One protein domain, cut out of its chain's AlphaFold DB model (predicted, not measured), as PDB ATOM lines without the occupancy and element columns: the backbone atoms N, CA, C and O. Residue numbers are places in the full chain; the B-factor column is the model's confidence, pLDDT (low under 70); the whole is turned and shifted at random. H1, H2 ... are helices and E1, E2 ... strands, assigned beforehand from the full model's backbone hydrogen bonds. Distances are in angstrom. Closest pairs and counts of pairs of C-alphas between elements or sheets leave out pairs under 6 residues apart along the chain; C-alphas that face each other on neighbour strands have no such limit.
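What this domain is: This is residues 2 to 65 of the 138 residues of an uncharacterized protein of Zea mays (UniProt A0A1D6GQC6). A ribbon of two strands, the hairpin E1 and E2, meets a helical hairpin, H1 and H2, near the end where E1 begins and E2 ends; residues 51 to 65, with H3, stick out as a long arm. The printed part has 64 residues, with three named helices and two named strands in the order H1, H2, E1, E2, H3; the sheet, E1 - E2, is antiparallel and the class is mixed, helices and strands. The whole is extended, with a radius of gyration of the C-alphas of 17.3 A, and flat, spanning 57 by 31 by 15 A.

Where its parts are: E1 is residues 27 to 32, 15.4 A, and E2 is residues 42 to 47, 16.5 A. H1 is residues 2 to 12, 15.5 A, with C-alpha 2 at (-6.613, -7.274, -36.476). H2 is residues 17 to 26, 14.5 A. H3 is residues 54 to 65, 16.9 A, with C-alpha 65 at (-31.769, -22.559, -25.703).

How they stand to each other: E1 and E2 run antiparallel at 148 degrees, with N 30 and O 44 at 2.8 A and N 46 and O 28 at 2.9 A, within hydrogen-bond range. The closest C-alphas of H1 and E2 are those of Thr 3 and Trp 45, 6.8 A apart. H1 and H2 touch at a shallow tilt of 27 degrees, opposite ways; their closest C-alphas, Ala 6 and Val 23, are 6.2 A apart. H3 is apart from H1, H2 and E1. In H1, H2 and H3 every O i to N i+4 pair is within hydrogen-bond range.

The domain as a whole: The C-alphas farthest apart, Gly 39 and Ala 65, are 57.5 A apart. Residues 12 to 18 and 51 to 65 stand free. The printed part has no cut, and no link is long. Its mean pLDDT is 77.7, and residues 37 to 41 and 50 to 65 are under 70.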
ATOM      1  N   LYS A   2      -7.142  -5.899 -36.662       78.38
ATOM      2  CA  LYS A   2      -6.613  -7.274 -36.476       78.38
ATOM      3  C   LYS A   2      -5.221  -7.535 -37.093       78.38
ATOM      4  O   LYS A   2      -4.424  -8.261 -36.516       78.38
ATOM      5  N   THR A   3      -4.918  -6.925 -38.237       79.88
ATOM      6  CA  THR A   3      -3.612  -7.041 -38.913       79.88
ATOM      7  C   THR A   3      -2.476  -6.342 -38.168       79.88
ATOM      8  O   THR A   3      -1.361  -6.850 -38.154       79.88
ATOM      9  N   GLU A   4      -2.740  -5.194 -37.543       83.50
ATOM     10  CA  GLU A   4      -1.726  -4.455 -36.781       83.50
ATOM     11  C   GLU A   4      -1.363  -5.196 -35.493       83.50
ATOM     12  O   GLU A   4      -0.188  -5.304 -35.158       83.50
ATOM     13  N   LEU A   5      -2.348  -5.809 -34.831       84.62
ATOM     14  CA  LEU A   5      -2.097  -6.667 -33.674       84.62
ATOM     15  C   LEU A   5      -1.213  -7.867 -34.041       84.62
ATOM     16  O   LEU A   5      -0.242  -8.146 -33.347       84.62
ATOM     17  N   ALA A   6      -1.494  -8.531 -35.167       83.31
ATOM     18  CA  ALA A   6      -0.663  -9.630 -35.656       83.31
ATOM     19  C   ALA A   6       0.793  -9.192 -35.903       83.31
ATOM     20  O   ALA A   6       1.717  -9.924 -35.552       83.31
ATOM     21  N   LYS A   7       1.013  -7.986 -36.446       85.12
ATOM     22  CA  LYS A   7       2.365  -7.423 -36.610       85.12
ATOM     23  C   LYS A   7       3.050  -7.178 -35.267       85.12
ATOM     24  O   LYS A   7       4.228  -7.485 -35.134       85.12
ATOM     25  N   ILE A   8       2.335  -6.633 -34.279       88.38
ATOM     26  CA  ILE A   8       2.888  -6.398 -32.937       88.38
ATOM     27  C   ILE A   8       3.283  -7.724 -32.287       88.38
ATOM     28  O   ILE A   8       4.391  -7.824 -31.771       88.38
ATOM     29  N   ILE A   9       2.427  -8.747 -32.368       87.56
ATOM     30  CA  ILE A   9       2.721 -10.089 -31.848       87.56
ATOM     31  C   ILE A   9       3.970 -10.663 -32.523       87.56
ATOM     32  O   ILE A   9       4.897 -11.070 -31.835       87.56
ATOM     33  N   LEU A  10       4.047 -10.625 -33.855       85.50
ATOM     34  CA  LEU A  10       5.194 -11.168 -34.589       85.50
ATOM     35  C   LEU A  10       6.499 -10.396 -34.346       85.50
ATOM     36  O   LEU A  10       7.564 -11.000 -34.412       85.50
ATOM     37  N   ASN A  11       6.432  -9.089 -34.075       89.38
ATOM     38  CA  ASN A  11       7.623  -8.259 -33.874       89.38
ATOM     39  C   ASN A  11       8.090  -8.188 -32.415       89.38
ATOM     40  O   ASN A  11       9.282  -8.036 -32.176       89.38
ATOM     41  N   LYS A  12       7.167  -8.200 -31.444       92.88
ATOM     42  CA  LYS A  12       7.479  -8.015 -30.014       92.88
ATOM     43  C   LYS A  12       7.365  -9.285 -29.185       92.88
ATOM     44  O   LYS A  12       7.979  -9.362 -28.130       92.88
ATOM     45  N   HIS A  13       6.572 -10.243 -29.644       89.38
ATOM     46  CA  HIS A  13       6.291 -11.497 -28.951       89.38
ATOM     47  C   HIS A  13       6.644 -12.694 -29.843       89.38
ATOM     48  O   HIS A  13       5.975 -13.722 -29.801       89.38
ATOM     49  N   SER A  14       7.696 -12.564 -30.660       85.75
ATOM     50  CA  SER A  14       8.210 -13.648 -31.510       85.75
ATOM     51  C   SER A  14       8.669 -14.868 -30.716       85.75
ATOM     52  O   SER A  14       8.720 -15.968 -31.262       85.75
ATOM     53  N   ASP A  15       9.014 -14.657 -29.449       93.19
ATOM     54  CA  ASP A  15       9.557 -15.677 -28.554       93.19
ATOM     55  C   ASP A  15       8.453 -16.592 -28.008       93.19
ATOM     56  O   ASP A  15       8.708 -17.738 -27.636       93.19
ATOM     57  N   ASP A  16       7.209 -16.105 -27.991       92.94
ATOM     58  CA  ASP A  16       6.052 -16.890 -27.589       92.94
ATOM     59  C   ASP A  16       5.548 -17.727 -28.772       92.94
ATOM     60  O   ASP A  16       4.825 -17.263 -29.661       92.94
ATOM     61  N   ILE A  17       5.939 -19.002 -28.758       92.25
ATOM     62  CA  ILE A  17       5.594 -19.989 -29.786       92.25
ATOM     63  C   ILE A  17       4.074 -20.085 -29.972       92.25
ATOM     64  O   ILE A  17       3.605 -20.190 -31.108       92.25
ATOM     65  N   TYR A  18       3.299 -20.005 -28.886       90.50
ATOM     66  CA  TYR A  18       1.849 -20.168 -28.931       90.50
ATOM     67  C   TYR A  18       1.181 -18.999 -29.657       90.50
ATOM     68  O   TYR A  18       0.379 -19.200 -30.574       90.50
ATOM     69  N   LEU A  19       1.555 -17.765 -29.311       88.69
ATOM     70  CA  LEU A  19       1.018 -16.572 -29.969       88.69
ATOM     71  C   LEU A  19       1.365 -16.543 -31.460       88.69
ATOM     72  O   LEU A  19       0.508 -16.248 -32.301       88.69
ATOM     73  N   VAL A  20       2.604 -16.895 -31.806       88.44
ATOM     74  CA  VAL A  20       3.049 -16.968 -33.203       88.44
ATOM     75  C   VAL A  20       2.266 -18.035 -33.975       88.44
ATOM     76  O   VAL A  20       1.868 -17.797 -35.120       88.44
ATOM     77  N   GLU A  21       1.998 -19.191 -33.371       90.19
ATOM     78  CA  GLU A  21       1.214 -20.259 -33.993       90.19
ATOM     79  C   GLU A  21      -0.242 -19.839 -34.231       90.19
ATOM     80  O   GLU A  21      -0.768 -20.017 -35.335       90.19
ATOM     81  N   VAL A  22      -0.878 -19.195 -33.248       88.19
ATOM     82  CA  VAL A  22      -2.240 -18.658 -33.387       88.19
ATOM     83  C   VAL A  22      -2.306 -17.642 -34.526       88.19
ATOM     84  O   VAL A  22      -3.213 -17.711 -35.364       88.19
ATOM     85  N   VAL A  23      -1.329 -16.735 -34.621       87.75
ATOM     86  CA  VAL A  23      -1.250 -15.768 -35.722       87.75
ATOM     87  C   VAL A  23      -1.051 -16.480 -37.062       87.75
ATOM     88  O   VAL A  23      -1.762 -16.174 -38.016       87.75
ATOM     89  N   ARG A  24      -0.171 -17.481 -37.156       86.69
ATOM     90  CA  ARG A  24       0.035 -18.272 -38.388       86.69
ATOM     91  C   ARG A  24      -1.198 -19.074 -38.811       86.69
ATOM     92  O   ARG A  24      -1.408 -19.297 -40.006       86.69
ATOM     93  N   ARG A  25      -2.025 -19.497 -37.855       87.94
ATOM     94  CA  ARG A  25      -3.276 -20.218 -38.117       87.94
ATOM     95  C   ARG A  25      -4.367 -19.314 -38.680       87.94
ATOM     96  O   ARG A  25      -5.171 -19.779 -39.484       87.94
ATOM     97  N   HIS A  26      -4.385 -18.041 -38.287       85.19
ATOM     98  CA  HIS A  26      -5.407 -17.076 -38.702       85.19
ATOM     99  C   HIS A  26      -4.958 -16.159 -39.829       85.19
ATOM    100  O   HIS A  26      -5.802 -15.628 -40.537       85.19
ATOM    101  N   PHE A  27      -3.660 -15.976 -40.033       87.81
ATOM    102  CA  PHE A  27      -3.116 -15.107 -41.065       87.81
ATOM    103  C   PHE A  27      -2.251 -15.895 -42.042       87.81
ATOM    104  O   PHE A  27      -1.742 -16.978 -41.757       87.81
ATOM    105  N   PHE A  28      -2.101 -15.360 -43.242       85.81
ATOM    106  CA  PHE A  28      -1.146 -15.855 -44.218       85.81
ATOM    107  C   PHE A  28      -0.397 -14.689 -44.846       85.81
ATOM    108  O   PHE A  28      -0.918 -13.575 -44.943       85.81
ATOM    109  N   VAL A  29       0.838 -14.964 -45.254       85.00
ATOM    110  CA  VAL A  29       1.654 -14.016 -46.003       85.00
ATOM    111  C   VAL A  29       1.270 -14.116 -47.471       85.00
ATOM    112  O   VAL A  29       1.529 -15.124 -48.129       85.00
ATOM    113  N   GLU A  30       0.647 -13.070 -47.989       84.88
ATOM    114  CA  GLU A  30       0.471 -12.878 -49.420       84.88
ATOM    115  C   GLU A  30       1.744 -12.243 -49.982       84.88
ATOM    116  O   GLU A  30       2.199 -11.204 -49.494       84.88
ATOM    117  N   HIS A  31       2.319 -12.891 -50.991       83.19
ATOM    118  CA  HIS A  31       3.476 -12.384 -51.716       83.19
ATOM    119  C   HIS A  31       2.952 -11.534 -52.871       83.19
ATOM    120  O   HIS A  31       2.257 -12.047 -53.748       83.19
ATOM    121  N   LEU A  32       3.234 -10.236 -52.838       81.50
ATOM    122  CA  LEU A  32       2.948  -9.318 -53.928       81.50
ATOM    123  C   LEU A  32       4.218  -9.149 -54.752       81.50
ATOM    124  O   LEU A  32       5.248  -8.693 -54.252       81.50
ATOM    125  N   PHE A  33       4.114  -9.533 -56.016       77.00
ATOM    126  CA  PHE A  33       5.110  -9.227 -57.026       77.00
ATOM    127  C   PHE A  33       4.610  -7.996 -57.773       77.00
ATOM    128  O   PHE A  33       3.491  -8.002 -58.283       77.00
ATOM    129  N   ASP A  34       5.409  -6.936 -57.758       74.62
ATOM    130  CA  ASP A  34       5.147  -5.717 -58.511       74.62
ATOM    131  C   ASP A  34       6.236  -5.574 -59.576       74.62
ATOM    132  O   ASP A  34       7.426  -5.708 -59.275       74.62
ATOM    133  N   ASP A  35       5.832  -5.303 -60.816       78.94
ATOM    134  CA  ASP A  35       6.742  -5.149 -61.954       78.94
ATOM    135  C   ASP A  35       7.640  -3.912 -61.794       78.94
ATOM    136  O   ASP A  35       8.717  -3.846 -62.389       78.94
ATOM    137  N   LEU A  36       7.234  -2.955 -60.946       73.19
ATOM    138  CA  LEU A  36       8.020  -1.770 -60.591       73.19
ATOM    139  C   LEU A  36       9.169  -2.061 -59.613       73.19
ATOM    140  O   LEU A  36      10.160  -1.329 -59.582       73.19
ATOM    141  N   HIS A  37       9.055  -3.118 -58.806       67.69
ATOM    142  CA  HIS A  37       9.983  -3.438 -57.720       67.69
ATOM    143  C   HIS A  37      10.500  -4.873 -57.850       67.69
ATOM    144  O   HIS A  37      10.372  -5.692 -56.944       67.69
ATOM    145  N   GLN A  38      11.162  -5.159 -58.974       66.94
ATOM    146  CA  GLN A  38      11.705  -6.482 -59.323       66.94
ATOM    147  C   GLN A  38      12.749  -7.046 -58.331       66.94
ATOM    148  O   GLN A  38      13.179  -8.186 -58.480       66.94
ATOM    149  N   GLY A  39      13.170  -6.274 -57.322       69.00
ATOM    150  CA  GLY A  39      14.191  -6.674 -56.348       69.00
ATOM    151  C   GLY A  39      13.698  -6.922 -54.921       69.00
ATOM    152  O   GLY A  39      14.450  -7.489 -54.131       69.00
ATOM    153  N   GLN A  40      12.478  -6.512 -54.556       69.00
ATOM    154  CA  GLN A  40      11.982  -6.657 -53.182       69.00
ATOM    155  C   GLN A  40      10.593  -7.298 -53.165       69.00
ATOM    156  O   GLN A  40       9.624  -6.652 -53.563       69.00
ATOM    157  N   PRO A  41      10.465  -8.551 -52.685       67.94
ATOM    158  CA  PRO A  41       9.156  -9.147 -52.491       67.94
ATOM    159  C   PRO A  41       8.389  -8.333 -51.446       67.94
ATOM    160  O   PRO A  41       8.822  -8.193 -50.299       67.94
ATOM    161  N   LEU A  42       7.245  -7.780 -51.847       74.44
ATOM    162  CA  LEU A  42       6.341  -7.097 -50.934       74.44
ATOM    163  C   LEU A  42       5.473  -8.147 -50.250       74.44
ATOM    164  O   LEU A  42       4.797  -8.947 -50.895       74.44
ATOM    165  N   PHE A  43       5.466  -8.138 -48.922       79.69
ATOM    166  CA  PHE A  43       4.661  -9.065 -48.138       79.69
ATOM    167  C   PHE A  43       3.472  -8.340 -47.525       79.69
ATOM    168  O   PHE A  43       3.625  -7.319 -46.849       79.69
ATOM    169  N   ARG A  44       2.276  -8.902 -47.703       82.62
ATOM    170  CA  ARG A  44       1.065  -8.426 -47.034       82.62
ATOM    171  C   ARG A  44       0.433  -9.547 -46.228       82.62
ATOM    172  O   ARG A  44       0.066 -10.587 -46.760       82.62
ATOM    173  N   TRP A  45       0.245  -9.308 -44.936       82.88
ATOM    174  CA  TRP A  45      -0.492 -10.225 -44.072       82.88
ATOM    175  C   TRP A  45      -1.991 -10.115 -44.334       82.88
ATOM    176  O   TRP A  45      -2.583  -9.047 -44.159       82.88
ATOM    177  N   ARG A  46      -2.616 -11.224 -44.730       84.25
ATOM    178  CA  ARG A  46      -4.067 -11.329 -44.907       84.25
ATOM    179  C   ARG A  46      -4.674 -12.296 -43.906       84.25
ATOM    180  O   ARG A  46      -4.064 -13.300 -43.548       84.25
ATOM    181  N   LEU A  47      -5.891 -11.988 -43.467       85.38
ATOM    182  CA  LEU A  47      -6.685 -12.879 -42.631       85.38
ATOM    183  C   LEU A  47      -7.160 -14.072 -43.476       85.38
ATOM    184  O   LEU A  47      -7.698 -13.895 -44.570       85.38
ATOM    185  N   ARG A  48      -6.977 -15.288 -42.967       85.38
ATOM    186  CA  ARG A  48      -7.571 -16.510 -43.506       85.38
ATOM    187  C   ARG A  48      -9.062 -16.470 -43.200       85.38
ATOM    188  O   ARG A  48      -9.467 -16.432 -42.042       85.38
ATOM    189  N   HIS A  49      -9.882 -16.488 -44.241       76.81
ATOM    190  CA  HIS A  49     -11.319 -16.648 -44.077       76.81
ATOM    191  C   HIS A  49     -11.622 -18.130 -43.861       76.81
ATOM    192  O   HIS A  49     -11.498 -18.936 -44.782       76.81
ATOM    193  N   THR A  50     -12.008 -18.501 -42.645       67.69
ATOM    194  CA  THR A  50     -12.651 -19.788 -42.394       67.69
ATOM    195  C   THR A  50     -14.127 -19.642 -42.747       67.69
ATOM    196  O   THR A  50     -14.833 -18.800 -42.197       67.69
ATOM    197  N   TYR A  51     -14.597 -20.413 -43.731       63.38
ATOM    198  CA  TYR A  51     -16.025 -20.474 -44.029       63.38
ATOM    199  C   TYR A  51     -16.709 -21.224 -42.888       63.38
ATOM    200  O   TYR A  51     -16.577 -22.442 -42.773       63.38
ATOM    201  N   VAL A  52     -17.402 -20.482 -42.034       62.66
ATOM    202  CA  VAL A  52     -18.297 -21.035 -41.024       62.66
ATOM    203  C   VAL A  52     -19.712 -20.839 -41.550       62.66
ATOM    204  O   VAL A  52     -20.112 -19.714 -41.845       62.66
ATOM    205  N   ASP A  53     -20.448 -21.936 -41.725       67.38
ATOM    206  CA  ASP A  53     -21.855 -21.883 -42.114       67.38
ATOM    207  C   ASP A  53     -22.636 -21.182 -40.994       67.38
ATOM    208  O   ASP A  53     -22.700 -21.674 -39.866       67.38
ATOM    209  N   SER A  54     -23.201 -20.008 -41.277       65.88
ATOM    210  CA  SER A  54     -23.947 -19.230 -40.284       65.88
ATOM    211  C   SER A  54     -25.144 -20.009 -39.737       65.88
ATOM    212  O   SER A  54     -25.472 -19.867 -38.564       65.88
ATOM    213  N   THR A  55     -25.727 -20.904 -40.544       65.88
ATOM    214  CA  THR A  55     -26.833 -21.779 -40.121       65.88
ATOM    215  C   THR A  55     -26.387 -22.863 -39.138       65.88
ATOM    216  O   THR A  55     -27.213 -23.463 -38.451       65.88
ATOM    217  N   PHE A  56     -25.085 -23.161 -39.067       63.69
ATOM    218  CA  PHE A  56     -24.522 -24.042 -38.046       63.69
ATOM    219  C   PHE A  56     -24.379 -23.304 -36.710       63.69
ATOM    220  O   PHE A  56     -24.790 -23.842 -35.690       63.69
ATOM    221  N   VAL A  57     -23.886 -22.059 -36.726       61.84
ATOM    222  CA  VAL A  57     -23.763 -21.218 -35.516       61.84
ATOM    223  C   VAL A  57     -25.133 -20.896 -34.911       61.84
ATOM    224  O   VAL A  57     -25.299 -20.874 -33.692       61.84
ATOM    225  N   GLU A  58     -26.132 -20.659 -35.757       59.91
ATOM    226  CA  GLU A  58     -27.510 -20.425 -35.324       59.91
ATOM    227  C   GLU A  58     -28.119 -21.677 -34.681       59.91
ATOM    228  O   GLU A  58     -28.636 -21.596 -33.571       59.91
ATOM    229  N   ARG A  59     -27.932 -22.858 -35.292       58.97
ATOM    230  CA  ARG A  59     -28.369 -24.133 -34.701       58.97
ATOM    231  C   ARG A  59     -27.669 -24.458 -33.385       58.97
ATOM    232  O   ARG A  59     -28.308 -25.012 -32.503       58.97
ATOM    233  N   THR A  60     -26.390 -24.123 -33.213       58.50
ATOM    234  CA  THR A  60     -25.720 -24.328 -31.916       58.50
ATOM    235  C   THR A  60     -26.313 -23.441 -30.820       58.50
ATOM    236  O   THR A  60     -26.520 -23.925 -29.714       58.50
ATOM    237  N   LYS A  61     -26.676 -22.188 -31.137       59.91
ATOM    238  CA  LYS A  61     -27.365 -21.294 -30.187       59.91
ATOM    239  C   LYS A  61     -28.790 -21.758 -29.873       59.91
ATOM    240  O   LYS A  61     -29.229 -21.669 -28.733       59.91
ATOM    241  N   GLU A  62     -29.512 -22.258 -30.873       55.84
ATOM    242  CA  GLU A  62     -30.868 -22.791 -30.701       55.84
ATOM    243  C   GLU A  62     -30.873 -24.069 -29.845       55.84
ATOM    244  O   GLU A  62     -31.725 -24.222 -28.972       55.84
ATOM    245  N   VAL A  63     -29.886 -24.958 -30.017       56.94
ATOM    246  CA  VAL A  63     -29.737 -26.171 -29.194       56.94
ATOM    247  C   VAL A  63     -29.393 -25.833 -27.738       56.94
ATOM    248  O   VAL A  63     -29.916 -26.482 -26.837       56.94
ATOM    249  N   GLU A  64     -28.588 -24.799 -27.473       55.78
ATOM    250  CA  GLU A  64     -28.352 -24.311 -26.101       55.78
ATOM    251  C   GLU A  64     -29.636 -23.774 -25.444       55.78
ATOM    252  O   GLU A  64     -29.893 -24.073 -24.280       55.78
ATOM    253  N   ALA A  65     -30.479 -23.055 -26.193       56.22
ATOM    254  CA  ALA A  65     -31.769 -22.559 -25.703       56.22
ATOM    255  C   ALA A  65     -32.828 -23.667 -25.526       56.22
ATOM    256  O   ALA A  65     -33.724 -23.535 -24.701       56.22
TER     257      ALA A  65